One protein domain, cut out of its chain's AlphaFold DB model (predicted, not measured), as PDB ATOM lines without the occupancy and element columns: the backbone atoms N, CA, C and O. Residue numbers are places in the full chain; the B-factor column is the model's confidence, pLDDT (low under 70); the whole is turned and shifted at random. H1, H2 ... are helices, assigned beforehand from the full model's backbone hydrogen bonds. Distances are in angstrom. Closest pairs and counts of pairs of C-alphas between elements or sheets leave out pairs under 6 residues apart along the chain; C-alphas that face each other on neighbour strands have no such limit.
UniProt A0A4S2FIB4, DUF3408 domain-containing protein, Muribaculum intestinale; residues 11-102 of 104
ATOM      1  N   THR A  11     205.511 167.290 216.899       65.38
ATOM      2  CA  THR A  11     204.555 166.494 217.684       65.38
ATOM      3  C   THR A  11     203.432 165.918 216.822       65.38
ATOM      4  O   THR A  11     203.076 164.764 217.012       65.38
ATOM      5  N   CYS A  12     202.909 166.669 215.848       64.19
ATOM      6  CA  CYS A  12     201.872 166.171 214.940       64.19
ATOM      7  C   CYS A  12     202.433 165.101 213.991       64.19
ATOM      8  O   CYS A  12     201.809 164.061 213.813       64.19
ATOM      9  N   ASN A  13     203.654 165.304 213.484       61.25
ATOM     10  CA  ASN A  13     204.300 164.377 212.543       61.25
ATOM     11  C   ASN A  13     204.684 163.029 213.176       61.25
ATOM     12  O   ASN A  13     204.871 162.046 212.467       61.25
ATOM     13  N   LYS A  14     204.816 162.965 214.508       63.62
ATOM     14  CA  LYS A  14     205.003 161.694 215.228       63.62
ATOM     15  C   LYS A  14     203.730 160.844 215.277       63.62
ATOM     16  O   LYS A  14     203.838 159.637 215.447       63.62
ATOM     17  N   VAL A  15     202.558 161.475 215.205       64.31
ATOM     18  CA  VAL A  15     201.256 160.829 215.445       64.31
ATOM     19  C   VAL A  15     200.575 160.450 214.133       64.31
ATOM     20  O   VAL A  15     199.933 159.410 214.042       64.31
ATOM     21  N   SER A  16     200.729 161.262 213.094       57.75
ATOM     22  CA  SER A  16     200.248 160.942 211.754       57.75
ATOM     23  C   SER A  16     201.322 161.357 210.763       57.75
ATOM     24  O   SER A  16     201.799 162.491 210.813       57.75
ATOM     25  N   GLY A  17     201.760 160.417 209.924       59.91
ATOM     26  CA  GLY A  17     202.740 160.687 208.872       59.91
ATOM     27  C   GLY A  17     202.261 161.760 207.887       59.91
ATOM     28  O   GLY A  17     201.144 162.271 207.986       59.91
ATOM     29  N   GLU A  18     203.108 162.114 206.922       59.88
ATOM     30  CA  GLU A  18     202.731 163.069 205.876       59.88
ATOM     31  C   GLU A  18     201.549 162.524 205.058       59.88
ATOM     32  O   GLU A  18     201.595 161.408 204.542       59.88
ATOM     33  N   VAL A  19     200.482 163.314 204.950       63.16
ATOM     34  CA  VAL A  19     199.276 162.991 204.177       63.16
ATOM     35  C   VAL A  19     198.984 164.106 203.179       63.16
ATOM     36  O   VAL A  19     199.235 165.283 203.451       63.16
ATOM     37  N   CYS A  20     198.470 163.729 202.006       58.88
ATOM     38  CA  CYS A  20     198.069 164.675 200.968       58.88
ATOM     39  C   CYS A  20     196.967 165.601 201.505       58.88
ATOM     40  O   CYS A  20     195.984 165.121 202.068       58.88
ATOM     41  N   THR A  21     197.128 166.919 201.344       62.91
ATOM     42  CA  THR A  21     196.071 167.886 201.667       62.91
ATOM     43  C   THR A  21     195.346 168.279 200.389       62.91
ATOM     44  O   THR A  21     195.658 169.278 199.741       62.91
ATOM     45  N   ASP A  22     194.401 167.438 199.982       70.69
ATOM     46  CA  ASP A  22     193.471 167.808 198.920       70.69
ATOM     47  C   ASP A  22     192.535 168.920 199.412       70.69
ATOM     48  O   ASP A  22     192.347 169.119 200.618       70.69
ATOM     49  N   THR A  23     191.955 169.675 198.477       74.19
ATOM     50  CA  THR A  23     190.967 170.703 198.823       74.19
ATOM     51  C   THR A  23     189.766 170.025 199.489       74.19
ATOM     52  O   THR A  23     189.182 169.119 198.891       74.19
ATOM     53  N   PRO A  24     189.398 170.405 200.727       75.94
ATOM     54  CA  PRO A  24     188.303 169.751 201.426       75.94
ATOM     55  C   PRO A  24     186.964 170.068 200.754       75.94
ATOM     56  O   PRO A  24     186.765 171.154 200.206       75.94
ATOM     57  N   ASP A  25     186.037 169.116 200.831       86.00
ATOM     58  CA  ASP A  25     184.642 169.316 200.436       86.00
ATOM     59  C   ASP A  25     184.021 170.473 201.240       86.00
ATOM     60  O   ASP A  25     184.252 170.594 202.447       86.00
ATOM     61  N   LYS A  26     183.207 171.309 200.585       87.75
ATOM     62  CA  LYS A  26     182.492 172.422 201.219       87.75
ATOM     63  C   LYS A  26     181.602 171.950 202.367       87.75
ATOM     64  O   LYS A  26     181.545 172.630 203.388       87.75
ATOM     65  N   GLU A  27     180.960 170.790 202.233       90.88
ATOM     66  CA  GLU A  27     180.116 170.229 203.297       90.88
ATOM     67  C   GLU A  27     180.943 169.897 204.544       90.88
ATOM     68  O   GLU A  27     180.556 170.222 205.666       90.88
ATOM     69  N   LYS A  28     182.142 169.335 204.347       87.69
ATOM     70  CA  LYS A  28     183.070 169.028 205.445       87.69
ATOM     71  C   LYS A  28     183.584 170.292 206.125       87.69
ATOM     72  O   LYS A  28     183.757 170.293 207.340       87.69
ATOM     73  N   VAL A  29     183.824 171.359 205.362       88.25
ATOM     74  CA  VAL A  29     184.222 172.661 205.919       88.25
ATOM     75  C   VAL A  29     183.089 173.277 206.744       88.25
ATOM     76  O   VAL A  29     183.360 173.782 207.832       88.25
ATOM     77  N   SER A  30     181.837 173.202 206.277       90.75
ATOM     78  CA  SER A  30     180.672 173.688 207.037       90.75
ATOM     79  C   SER A  30     180.522 172.935 208.354       90.75
ATOM     80  O   SER A  30     180.559 173.555 209.413       90.75
ATOM     81  N   ALA A  31     180.486 171.599 208.297       92.06
ATOM     82  CA  ALA A  31     180.355 170.761 209.487       92.06
ATOM     83  C   ALA A  31     181.482 171.024 210.499       92.06
ATOM     84  O   ALA A  31     181.242 171.177 211.690       92.06
ATOM     85  N   TYR A  32     182.722 171.163 210.020       92.44
ATOM     86  CA  TYR A  32     183.853 171.502 210.882       92.44
ATOM     87  C   TYR A  32     183.693 172.873 211.555       92.44
ATOM     88  O   TYR A  32     184.040 173.048 212.724       92.44
ATOM     89  N   THR A  33     183.189 173.855 210.810       90.88
ATOM     90  CA  THR A  33     182.979 175.212 211.319       90.88
ATOM     91  C   THR A  33     181.923 175.211 212.420       90.88
ATOM     92  O   THR A  33     182.161 175.778 213.482       90.88
ATOM     93  N   GLU A  34     180.808 174.519 212.199       92.19
ATOM     94  CA  GLU A  34     179.723 174.377 213.174       92.19
ATOM     95  C   GLU A  34     180.197 173.665 214.449       92.19
ATOM     96  O   GLU A  34     179.957 174.150 215.559       92.19
ATOM     97  N   ASP A  35     180.948 172.573 214.292       92.56
ATOM     98  CA  ASP A  35     181.388 171.732 215.407       92.56
ATOM     99  C   ASP A  35     182.474 172.372 216.279       92.56
ATOM    100  O   ASP A  35     182.533 172.112 217.482       92.56
ATOM    101  N   PHE A  36     183.382 173.159 215.689       94.25
ATOM    102  CA  PHE A  36     184.600 173.582 216.388       94.25
ATOM    103  C   PHE A  36     184.844 175.086 216.398       94.25
ATOM    104  O   PHE A  36     185.533 175.577 217.292       94.25
ATOM    105  N   LEU A  37     184.333 175.829 215.417       93.25
ATOM    106  CA  LEU A  37     184.670 177.242 215.232       93.25
ATOM    107  C   LEU A  37     183.595 178.195 215.771       93.25
ATOM    108  O   LEU A  37     183.652 179.399 215.528       93.25
ATOM    109  N   THR A  38     182.657 177.667 216.554       91.00
ATOM    110  CA  THR A  38     181.607 178.443 217.211       91.00
ATOM    111  C   THR A  38     182.148 179.127 218.478       91.00
ATOM    112  O   THR A  38     182.663 178.449 219.374       91.00
ATOM    113  N   PRO A  39     182.045 180.466 218.601       89.06
ATOM    114  CA  PRO A  39     182.390 181.177 219.828       89.06
ATOM    115  C   PRO A  39     181.572 180.677 221.022       89.06
ATOM    116  O   PRO A  39     180.360 180.496 220.928       89.06
ATOM    117  N   ALA A  40     182.228 180.495 222.165       84.56
ATOM    118  CA  ALA A  40     181.573 180.058 223.391       84.56
ATOM    119  C   ALA A  40     182.257 180.660 224.619       84.56
ATOM    120  O   ALA A  40     183.483 180.832 224.641       84.56
ATOM    121  N   ASP A  41     181.474 180.939 225.666       79.38
ATOM    122  CA  ASP A  41     182.048 181.241 226.972       79.38
ATOM    123  C   ASP A  41     182.459 179.939 227.666       79.38
ATOM    124  O   ASP A  41     181.658 179.038 227.902       79.38
ATOM    125  N   VAL A  42     183.741 179.856 228.003       73.88
ATOM    126  CA  VAL A  42     184.342 178.700 228.677       73.88
ATOM    127  C   VAL A  42     184.100 178.749 230.199       73.88
ATOM    128  O   VAL A  42     184.521 177.848 230.917       73.88
ATOM    129  N   GLY A  43     183.438 179.791 230.719       77.81
ATOM    130  CA  GLY A  43     183.050 179.886 232.128       77.81
ATOM    131  C   GLY A  43     184.247 179.866 233.085       77.81
ATOM    132  O   GLY A  43     185.297 180.441 232.786       77.81
ATOM    133  N   ALA A  44     184.099 179.212 234.245       78.06
ATOM    134  CA  ALA A  44     185.168 179.040 235.235       78.06
ATOM    135  C   ALA A  44     186.236 178.047 234.741       78.06
ATOM    136  O   ALA A  44     185.927 176.918 234.369       78.06
ATOM    137  N   ARG A  45     187.512 178.455 234.757       79.75
ATOM    138  CA  ARG A  45     188.589 177.756 234.032       79.75
ATOM    139  C   ARG A  45     189.611 177.150 234.987       79.75
ATOM    140  O   ARG A  45     190.079 177.816 235.909       79.75
ATOM    141  N   LYS A  46     190.024 175.913 234.705       78.81
ATOM    142  CA  LYS A  46     191.256 175.306 235.228       78.81
ATOM    143  C   LYS A  46     192.160 174.954 234.051       78.81
ATOM    144  O   LYS A  46     191.686 174.464 233.031       78.81
ATOM    145  N   GLY A  47     193.447 175.264 234.175       83.12
ATOM    146  CA  GLY A  47     194.427 175.017 233.120       83.12
ATOM    147  C   GLY A  47     194.937 173.578 233.126       83.12
ATOM    148  O   GLY A  47     195.069 172.969 234.186       83.12
ATOM    149  N   ILE A  48     195.275 173.074 231.942       87.06
ATOM    150  CA  ILE A  48     196.086 171.864 231.757       87.06
ATOM    151  C   ILE A  48     197.469 172.252 231.228       87.06
ATOM    152  O   ILE A  48     197.626 173.286 230.573       87.06
ATOM    153  N   PHE A  49     198.474 171.414 231.474       90.75
ATOM    154  CA  PHE A  49     199.799 171.597 230.889       90.75
ATOM    155  C   PHE A  49     199.870 170.920 229.522       90.75
ATOM    156  O   PHE A  49     199.667 169.716 229.399       90.75
ATOM    157  N   VAL A  50     200.189 171.702 228.494       89.81
ATOM    158  CA  VAL A  50     200.383 171.234 227.117       89.81
ATOM    159  C   VAL A  50     201.679 171.813 226.544       89.81
ATOM    160  O   VAL A  50     202.118 172.881 226.986       89.81
ATOM    161  N   PRO A  51     202.318 171.155 225.557       90.38
ATOM    162  CA  PRO A  51     203.542 171.665 224.949       90.38
ATOM    163  C   PRO A  51     203.365 173.082 224.395       90.38
ATOM    164  O   PRO A  51     202.419 173.361 223.655       90.38
ATOM    165  N   ARG A  52     204.317 173.974 224.691       88.44
ATOM    166  CA  ARG A  52     204.273 175.382 224.257       88.44
ATOM    167  C   ARG A  52     204.089 175.529 222.746       88.44
ATOM    168  O   ARG A  52     203.337 176.388 222.296       88.44
ATOM    169  N   GLU A  53     204.755 174.689 221.960       87.00
ATOM    170  CA  GLU A  53     204.650 174.731 220.500       87.00
ATOM    171  C   GLU A  53     203.235 174.403 219.999       87.00
ATOM    172  O   GLU A  53     202.773 175.010 219.032       87.00
ATOM    173  N   LEU A  54     202.519 173.507 220.690       88.00
ATOM    174  CA  LEU A  54     201.131 173.180 220.375       88.00
ATOM    175  C   LEU A  54     200.219 174.382 220.642       88.00
ATOM    176  O   LEU A  54     199.450 174.766 219.763       88.00
ATOM    177  N   VAL A  55     200.365 175.032 221.801       90.62
ATOM    178  CA  VAL A  55     199.604 176.252 222.137       90.62
ATOM    179  C   VAL A  55     199.859 177.354 221.112       90.62
ATOM    180  O   VAL A  55     198.918 177.969 220.618       90.62
ATOM    181  N   ASN A  56     201.119 177.571 220.728       90.00
ATOM    182  CA  ASN A  56     201.477 178.562 219.714       90.00
ATOM    183  C   ASN A  56     200.818 178.270 218.357       90.00
ATOM    184  O   ASN A  56     200.391 179.198 217.671       90.00
ATOM    185  N   LYS A  57     200.727 176.997 217.959       88.56
ATOM    186  CA  LYS A  57     200.037 176.599 216.726       88.56
ATOM    187  C   LYS A  57     198.528 176.824 216.834       88.56
ATOM    188  O   LYS A  57     197.960 177.398 215.913       88.56
ATOM    189  N   LEU A  58     197.897 176.445 217.947       92.94
ATOM    190  CA  LEU A  58     196.467 176.688 218.185       92.94
ATOM    191  C   LEU A  58     196.137 178.187 218.152       92.94
ATOM    192  O   LEU A  58     195.188 178.589 217.489       92.94
ATOM    193  N   LEU A  59     196.971 179.021 218.783       92.25
ATOM    194  CA  LEU A  59     196.851 180.482 218.726       92.25
ATOM    195  C   LEU A  59     196.926 181.014 217.291       92.25
ATOM    196  O   LEU A  59     196.159 181.903 216.933       92.25
ATOM    197  N   LYS A  60     197.845 180.493 216.469       91.06
ATOM    198  CA  LYS A  60     197.943 180.875 215.053       91.06
ATOM    199  C   LYS A  60     196.700 180.460 214.267       91.06
ATOM    200  O   LYS A  60     196.205 181.274 213.504       91.06
ATOM    201  N   LEU A  61     196.195 179.240 214.465       90.56
ATOM    202  CA  LEU A  61     194.993 178.753 213.776       90.56
ATOM    203  C   LEU A  61     193.770 179.610 214.104       90.56
ATOM    204  O   LEU A  61     193.142 180.125 213.190       90.56
ATOM    205  N   VAL A  62     193.499 179.844 215.391       92.56
ATOM    206  CA  VAL A  62     192.360 180.672 215.821       92.56
ATOM    207  C   VAL A  62     192.430 182.080 215.229       92.56
ATOM    208  O   VAL A  62     191.418 182.593 214.768       92.56
ATOM    209  N   LYS A  63     193.625 182.681 215.163       89.81
ATOM    210  CA  LYS A  63     193.818 183.979 214.499       89.81
ATOM    211  C   LYS A  63     193.575 183.935 212.989       89.81
ATOM    212  O   LYS A  63     193.100 184.916 212.444       89.81
ATOM    213  N   LEU A  64     193.938 182.842 212.320       89.38
ATOM    214  CA  LEU A  64     193.753 182.686 210.873       89.38
ATOM    215  C   LEU A  64     192.298 182.420 210.485       89.38
ATOM    216  O   LEU A  64     191.927 182.732 209.359       89.38
ATOM    217  N   TYR A  65     191.492 181.844 211.380       89.75
ATOM    218  CA  TYR A  65     190.058 181.677 211.137       89.75
ATOM    219  C   TYR A  65     189.311 183.012 211.116       89.75
ATOM    220  O   TYR A  65     188.289 183.096 210.449       89.75
ATOM    221  N   ASP A  66     189.833 184.033 211.806       90.50
ATOM    222  CA  ASP A  66     189.284 185.397 211.826       90.50
ATOM    223  C   ASP A  66     187.794 185.456 212.227       90.50
ATOM    224  O   ASP A  66     186.997 186.216 211.687       90.50
ATOM    225  N   ILE A  67     187.405 184.607 213.189       92.00
ATOM    226  CA  ILE A  67     186.036 184.532 213.715       92.00
ATOM    227  C   ILE A  67     185.954 185.332 215.012       92.00
ATOM    228  O   ILE A  67     186.654 185.044 215.990       92.00
ATOM    229  N   GLU A  68     185.072 186.328 215.032       91.75
ATOM    230  CA  GLU A  68     184.861 187.190 216.192       91.75
ATOM    231  C   GLU A  68     184.438 186.376 217.425       91.75
ATOM    232  O   GLU A  68     183.551 185.527 217.371       91.75
ATOM    233  N   GLY A  69     185.102 186.614 218.559       88.88
ATOM    234  CA  GLY A  69     184.808 185.930 219.822       88.88
ATOM    235  C   GLY A  69     185.334 184.492 219.927       88.88
ATOM    236  O   GLY A  69     185.289 183.918 221.018       88.88
ATOM    237  N   LEU A  70     185.889 183.907 218.858       93.31
ATOM    238  CA  LEU A  70     186.515 182.589 218.936       93.31
ATOM    239  C   LEU A  70     187.839 182.677 219.708       93.31
ATOM    240  O   LEU A  70     188.749 183.432 219.369       93.31
ATOM    241  N   THR A  71     187.972 181.866 220.757       93.00
ATOM    242  CA  THR A  71     189.195 181.792 221.569       93.00
ATOM    243  C   THR A  71     189.835 180.414 221.464       93.00
ATOM    244  O   THR A  71     189.164 179.427 221.177       93.00
ATOM    245  N   VAL A  72     191.136 180.312 221.777       92.81
ATOM    246  CA  VAL A  72     191.803 179.001 221.913       92.81
ATOM    247  C   VAL A  72     191.089 178.127 222.940       92.81
ATOM    248  O   VAL A  72     190.968 176.929 222.722       92.81
ATOM    249  N   GLY A  73     190.589 178.723 224.027       91.56
ATOM    250  CA  GLY A  73     189.795 178.009 225.023       91.56
ATOM    251  C   GLY A  73     188.537 177.399 224.408       91.56
ATOM    252  O   GLY A  73     188.368 176.192 224.487       91.56
ATOM    253  N   ALA A  74     187.706 178.208 223.744       92.25
ATOM    254  CA  ALA A  74     186.463 177.744 223.120       92.25
ATOM    255  C   ALA A  74     186.712 176.664 222.052       92.25
ATOM    256  O   ALA A  74     186.065 175.617 222.052       92.25
ATOM    257  N   TYR A  75     187.716 176.882 221.199       94.75
ATOM    258  CA  TYR A  75     188.103 175.936 220.156       94.75
ATOM    259  C   TYR A  75     188.565 174.590 220.741       94.75
ATOM    260  O   TYR A  75     188.081 173.530 220.349       94.75
ATOM    261  N   VAL A  76     189.463 174.615 221.732       93.94
ATOM    262  CA  VAL A  76     189.969 173.392 222.377       93.94
ATOM    263  C   VAL A  76     188.879 172.692 223.184       93.94
ATOM    264  O   VAL A  76     188.803 171.467 223.150       93.94
ATOM    265  N   THR A  77     188.014 173.435 223.875       92.25
ATOM    266  CA  THR A  77     186.881 172.858 224.605       92.25
ATOM    267  C   THR A  77     185.969 172.073 223.668       92.25
ATOM    268  O   THR A  77     185.631 170.939 223.992       92.25
ATOM    269  N   SER A  78     185.643 172.610 222.491       93.19
ATOM    270  CA  SER A  78     184.797 171.917 221.509       93.19
ATOM    271  C   SER A  78     185.436 170.612 221.016       93.19
ATOM    272  O   SER A  78     184.773 169.577 220.963       93.19
ATOM    273  N   ILE A  79     186.752 170.620 220.762       94.38
ATOM    274  CA  ILE A  79     187.513 169.407 220.409       94.38
ATOM    275  C   ILE A  79     187.435 168.357 221.522       94.38
ATOM    276  O   ILE A  79     187.165 167.188 221.251       94.38
ATOM    277  N   LEU A  80     187.672 168.764 222.773       93.44
ATOM    278  CA  LEU A  80     187.658 167.850 223.915       93.44
ATOM    279  C   LEU A  80     186.259 167.280 224.165       93.44
ATOM    280  O   LEU A  80     186.130 166.077 224.357       93.44
ATOM    281  N   VAL A  81     185.217 168.114 224.118       92.25
ATOM    282  CA  VAL A  81     183.824 167.671 224.288       92.25
ATOM    283  C   VAL A  81     183.453 166.660 223.210       92.25
ATOM    284  O   VAL A  81     182.976 165.577 223.542       92.25
ATOM    285  N   LYS A  82     183.738 166.956 221.937       93.19
ATOM    286  CA  LYS A  82     183.440 166.029 220.841       93.19
ATOM    287  C   LYS A  82     184.188 164.706 220.991       93.19
ATOM    288  O   LYS A  82     183.567 163.653 220.891       93.19
ATOM    289  N   HIS A  83     185.478 164.748 221.334       93.75
ATOM    290  CA  HIS A  83     186.259 163.539 221.599       93.75
ATOM    291  C   HIS A  83     185.634 162.679 222.709       93.75
ATOM    292  O   HIS A  83     185.485 161.470 222.529       93.75
ATOM    293  N   LEU A  84     185.229 163.288 223.827       92.56
ATOM    294  CA  LEU A  84     184.584 162.574 224.934       92.56
ATOM    295  C   LEU A  84     183.227 161.984 224.529       92.56
ATOM    296  O   LEU A  84     182.919 160.858 224.911       92.56
ATOM    297  N   CYS A  85     182.426 162.712 223.749       92.06
ATOM    298  CA  CYS A  85     181.127 162.235 223.280       92.06
ATOM    299  C   CYS A  85     181.254 161.068 222.292       92.06
ATOM    300  O   CYS A  85     180.570 160.061 222.456       92.06
ATOM    301  N   GLU A  86     182.136 161.177 221.296       92.56
ATOM    302  CA  GLU A  86     182.329 160.149 220.261       92.56
ATOM    303  C   GLU A  86     182.965 158.867 220.811       92.56
ATOM    304  O   GLU A  86     182.701 157.782 220.304       92.56
ATOM    305  N   ASN A  87     183.782 158.978 221.863       93.25
ATOM    306  CA  ASN A  87     184.497 157.846 222.458       93.25
ATOM    307  C   ASN A  87     183.900 157.407 223.801       93.25
ATOM    308  O   ASN A  87     184.528 156.631 224.520       93.25
ATOM    309  N   ARG A  88     182.699 157.890 224.147       91.19
ATOM    310  CA  ARG A  88     182.056 157.661 225.448       91.19
ATOM    311  C   ARG A  88     182.047 156.189 225.842       91.19
ATOM    312  O   ARG A  88     182.398 155.860 226.967       91.19
ATOM    313  N   ASP A  89     181.650 155.316 224.924       88.94
ATOM    314  CA  ASP A  89     181.451 153.903 225.239       88.94
ATOM    315  C   ASP A  89     182.798 153.197 225.499       88.94
ATOM    316  O   ASP A  89     182.917 152.428 226.447       88.94
ATOM    317  N   ILE A  90     183.845 153.551 224.742       92.88
ATOM    318  CA  ILE A  90     185.221 153.065 224.957       92.88
ATOM    319  C   ILE A  90     185.772 153.575 226.293       92.88
ATOM    320  O   ILE A  90     186.363 152.815 227.057       92.88
ATOM    321  N   ILE A  91     185.580 154.865 226.586       89.50
ATOM    322  CA  ILE A  91     186.020 155.476 227.846       89.50
ATOM    323  C   ILE A  91     185.324 154.798 229.031       89.50
ATOM    324  O   ILE A  91     185.983 154.488 230.023       89.50
ATOM    325  N   ASN A  92     184.020 154.540 228.931       87.75
ATOM    326  CA  ASN A  92     183.251 153.867 229.975       87.75
ATOM    327  C   ASN A  92     183.747 152.437 230.222       87.75
ATOM    328  O   ASN A  92     183.906 152.055 231.376       87.75
ATOM    329  N   GLU A  93     184.043 151.669 229.170       91.12
ATOM    330  CA  GLU A  93     184.596 150.317 229.324       91.12
ATOM    331  C   GLU A  93     185.948 150.356 230.056       91.12
ATOM    332  O   GLU A  93     186.121 149.720 231.094       91.12
ATOM    333  N   LEU A  94     186.881 151.195 229.588       87.38
ATOM    334  CA  LEU A  94     188.222 151.310 230.175       87.38
ATOM    335  C   LEU A  94     188.203 151.835 231.618       87.38
ATOM    336  O   LEU A  94     189.025 151.436 232.443       87.38
ATOM    337  N   THR A  95     187.285 152.746 231.941       84.62
ATOM    338  CA  THR A  95     187.148 153.274 233.308       84.62
ATOM    339  C   THR A  95     186.496 152.263 234.244       84.62
ATOM    340  O   THR A  95     186.968 152.120 235.366       84.62
ATOM    341  N   ALA A  96     185.506 151.490 233.785       78.88
ATOM    342  CA  ALA A  96     184.918 150.399 234.562       78.88
ATOM    343  C   ALA A  96     185.917 149.250 234.814       78.88
ATOM    344  O   ALA A  96     185.906 148.629 235.879       78.88
ATOM    345  N   GLU A  97     186.804 148.961 233.859       64.81
ATOM    346  CA  GLU A  97     187.947 148.059 234.057       64.81
ATOM    347  C   GLU A  97     188.962 148.630 235.062       64.81
ATOM    348  O   GLU A  97     189.469 147.906 235.928       64.81
ATOM    349  N   GLY A  98     189.215 149.940 234.990       59.72
ATOM    350  CA  GLY A  98     190.046 150.685 235.935       59.72
ATOM    351  C   GLY A  98     189.508 150.645 237.369       59.72
ATOM    352  O   GLY A  98     190.249 150.345 238.298       59.72
ATOM    353  N   GLU A  99     188.207 150.862 237.569       59.41
ATOM    354  CA  GLU A  99     187.562 150.800 238.890       59.41
ATOM    355  C   GLU A  99     187.663 149.409 239.532       59.41
ATOM    356  O   GLU A  99     187.802 149.298 240.747       59.41
ATOM    357  N   LYS A 100     187.665 148.340 238.728       54.28
ATOM    358  CA  LYS A 100     187.886 146.969 239.219       54.28
ATOM    359  C   LYS A 100     189.342 146.696 239.610       54.28
ATOM    360  O   LYS A 100     189.593 145.774 240.382       54.28
ATOM    361  N   THR A 101     190.296 147.446 239.059       49.69
ATOM    362  CA  THR A 101     191.739 147.268 239.302       49.69
ATOM    363  C   THR A 101     192.305 148.222 240.353       49.69
ATOM    364  O   THR A 101     193.363 147.940 240.916       49.69
ATOM    365  N   VAL A 102     191.596 149.303 240.686       40.69
ATOM    366  CA  VAL A 102     191.925 150.161 241.828       40.69
ATOM    367  C   VAL A 102     191.389 149.514 243.110       40.69
ATOM    368  O   VAL A 102     190.262 149.756 243.532       40.69
TER     369      VAL A 102
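AT A GLANCE: This is residues 11 to 102 of the 104 residues of the protein "DUF3408 domain-containing protein" of Muribaculum intestinale (UniProt A0A4S2FIB4). A small, loose helical body has H4 in its middle, with H2 and H3 each set about perpendicular to H4 and meeting its first part, while a long loop, residues 37 to 51, swings round between H2 and H3. From the far end of H4 a free arm, residues 83 to 102, sticks out, turning a corner into H5; a second free stretch, residues 13 to 32, sticks out from the body and holds part of the short H1 and part of H2. The printed part has 92 residues with five named helices, H1 to H5 in chain order, and no named strand; its class is all helix. The whole is loose, with a radius of gyration of the C-alphas of 16.3 A, and spans 47 by 36 by 28 A.

HOW THE PARTS SIT: H1, residues 11 to 15, is close to but not clearly touching H3, residues 52 to 65; their closest C-alphas, of Thr 11 and Leu 54, are 8.0 A apart. H2, residues 26 to 36, is apart from H1 and from H3. H2 touches H4, residues 72 to 86, which meets it with residues 75 to 79 alone; the closest C-alphas, of Phe 36 and Ser 78, are 5.4 A apart, and the lines stand about perpendicular at 78 degrees. H3 touches H4 with residues 58 to 62 alone, and H4 touches H3 with residues 72 to 75 alone; the closest C-alphas, of Leu 59 and Val 72, are 6.2 A apart, and the lines stand about perpendicular at 81 degrees. H5, residues 88 to 101, is close to but not clearly touching H4, about perpendicular at 77 degrees, the closest C-alphas being those of Leu 84 and Ile 91 at 7.8 A. H5 is apart from H1, H2 and H3. In H2, H3, H4 and H5 every O i to N i+4 pair is within hydrogen-bond range; in H1 0 of 1 is, beside 1 of 2 O i to N i+3 pairs.

IN THESE COORDINATES: H1 begins at C-alpha 11, (204.555, 166.494, 217.684). H2 is 15.4 A long from first to last C-alpha, and H3 is 20.3 A. H4 is 21.2 A long and begins at C-alpha 72, (191.803, 179.001, 221.913). H5 is 19.8 A long and ends at C-alpha 101, (191.739, 147.268, 239.302).

THE WHOLE: The two C-alphas farthest apart are those of Thr 23 and Val 102, at 47.7 A. Without the free stretches the body has 52 residues and spans 26 by 26 by 18 A. The printed part has no cut. The link from H2 to H3 is long, with 15 residues, and that from H4 to H5 is tight, with 1. The mean pLDDT of the printed part is 83.4; residues 11 to 21 and 97 to 102 are under 70.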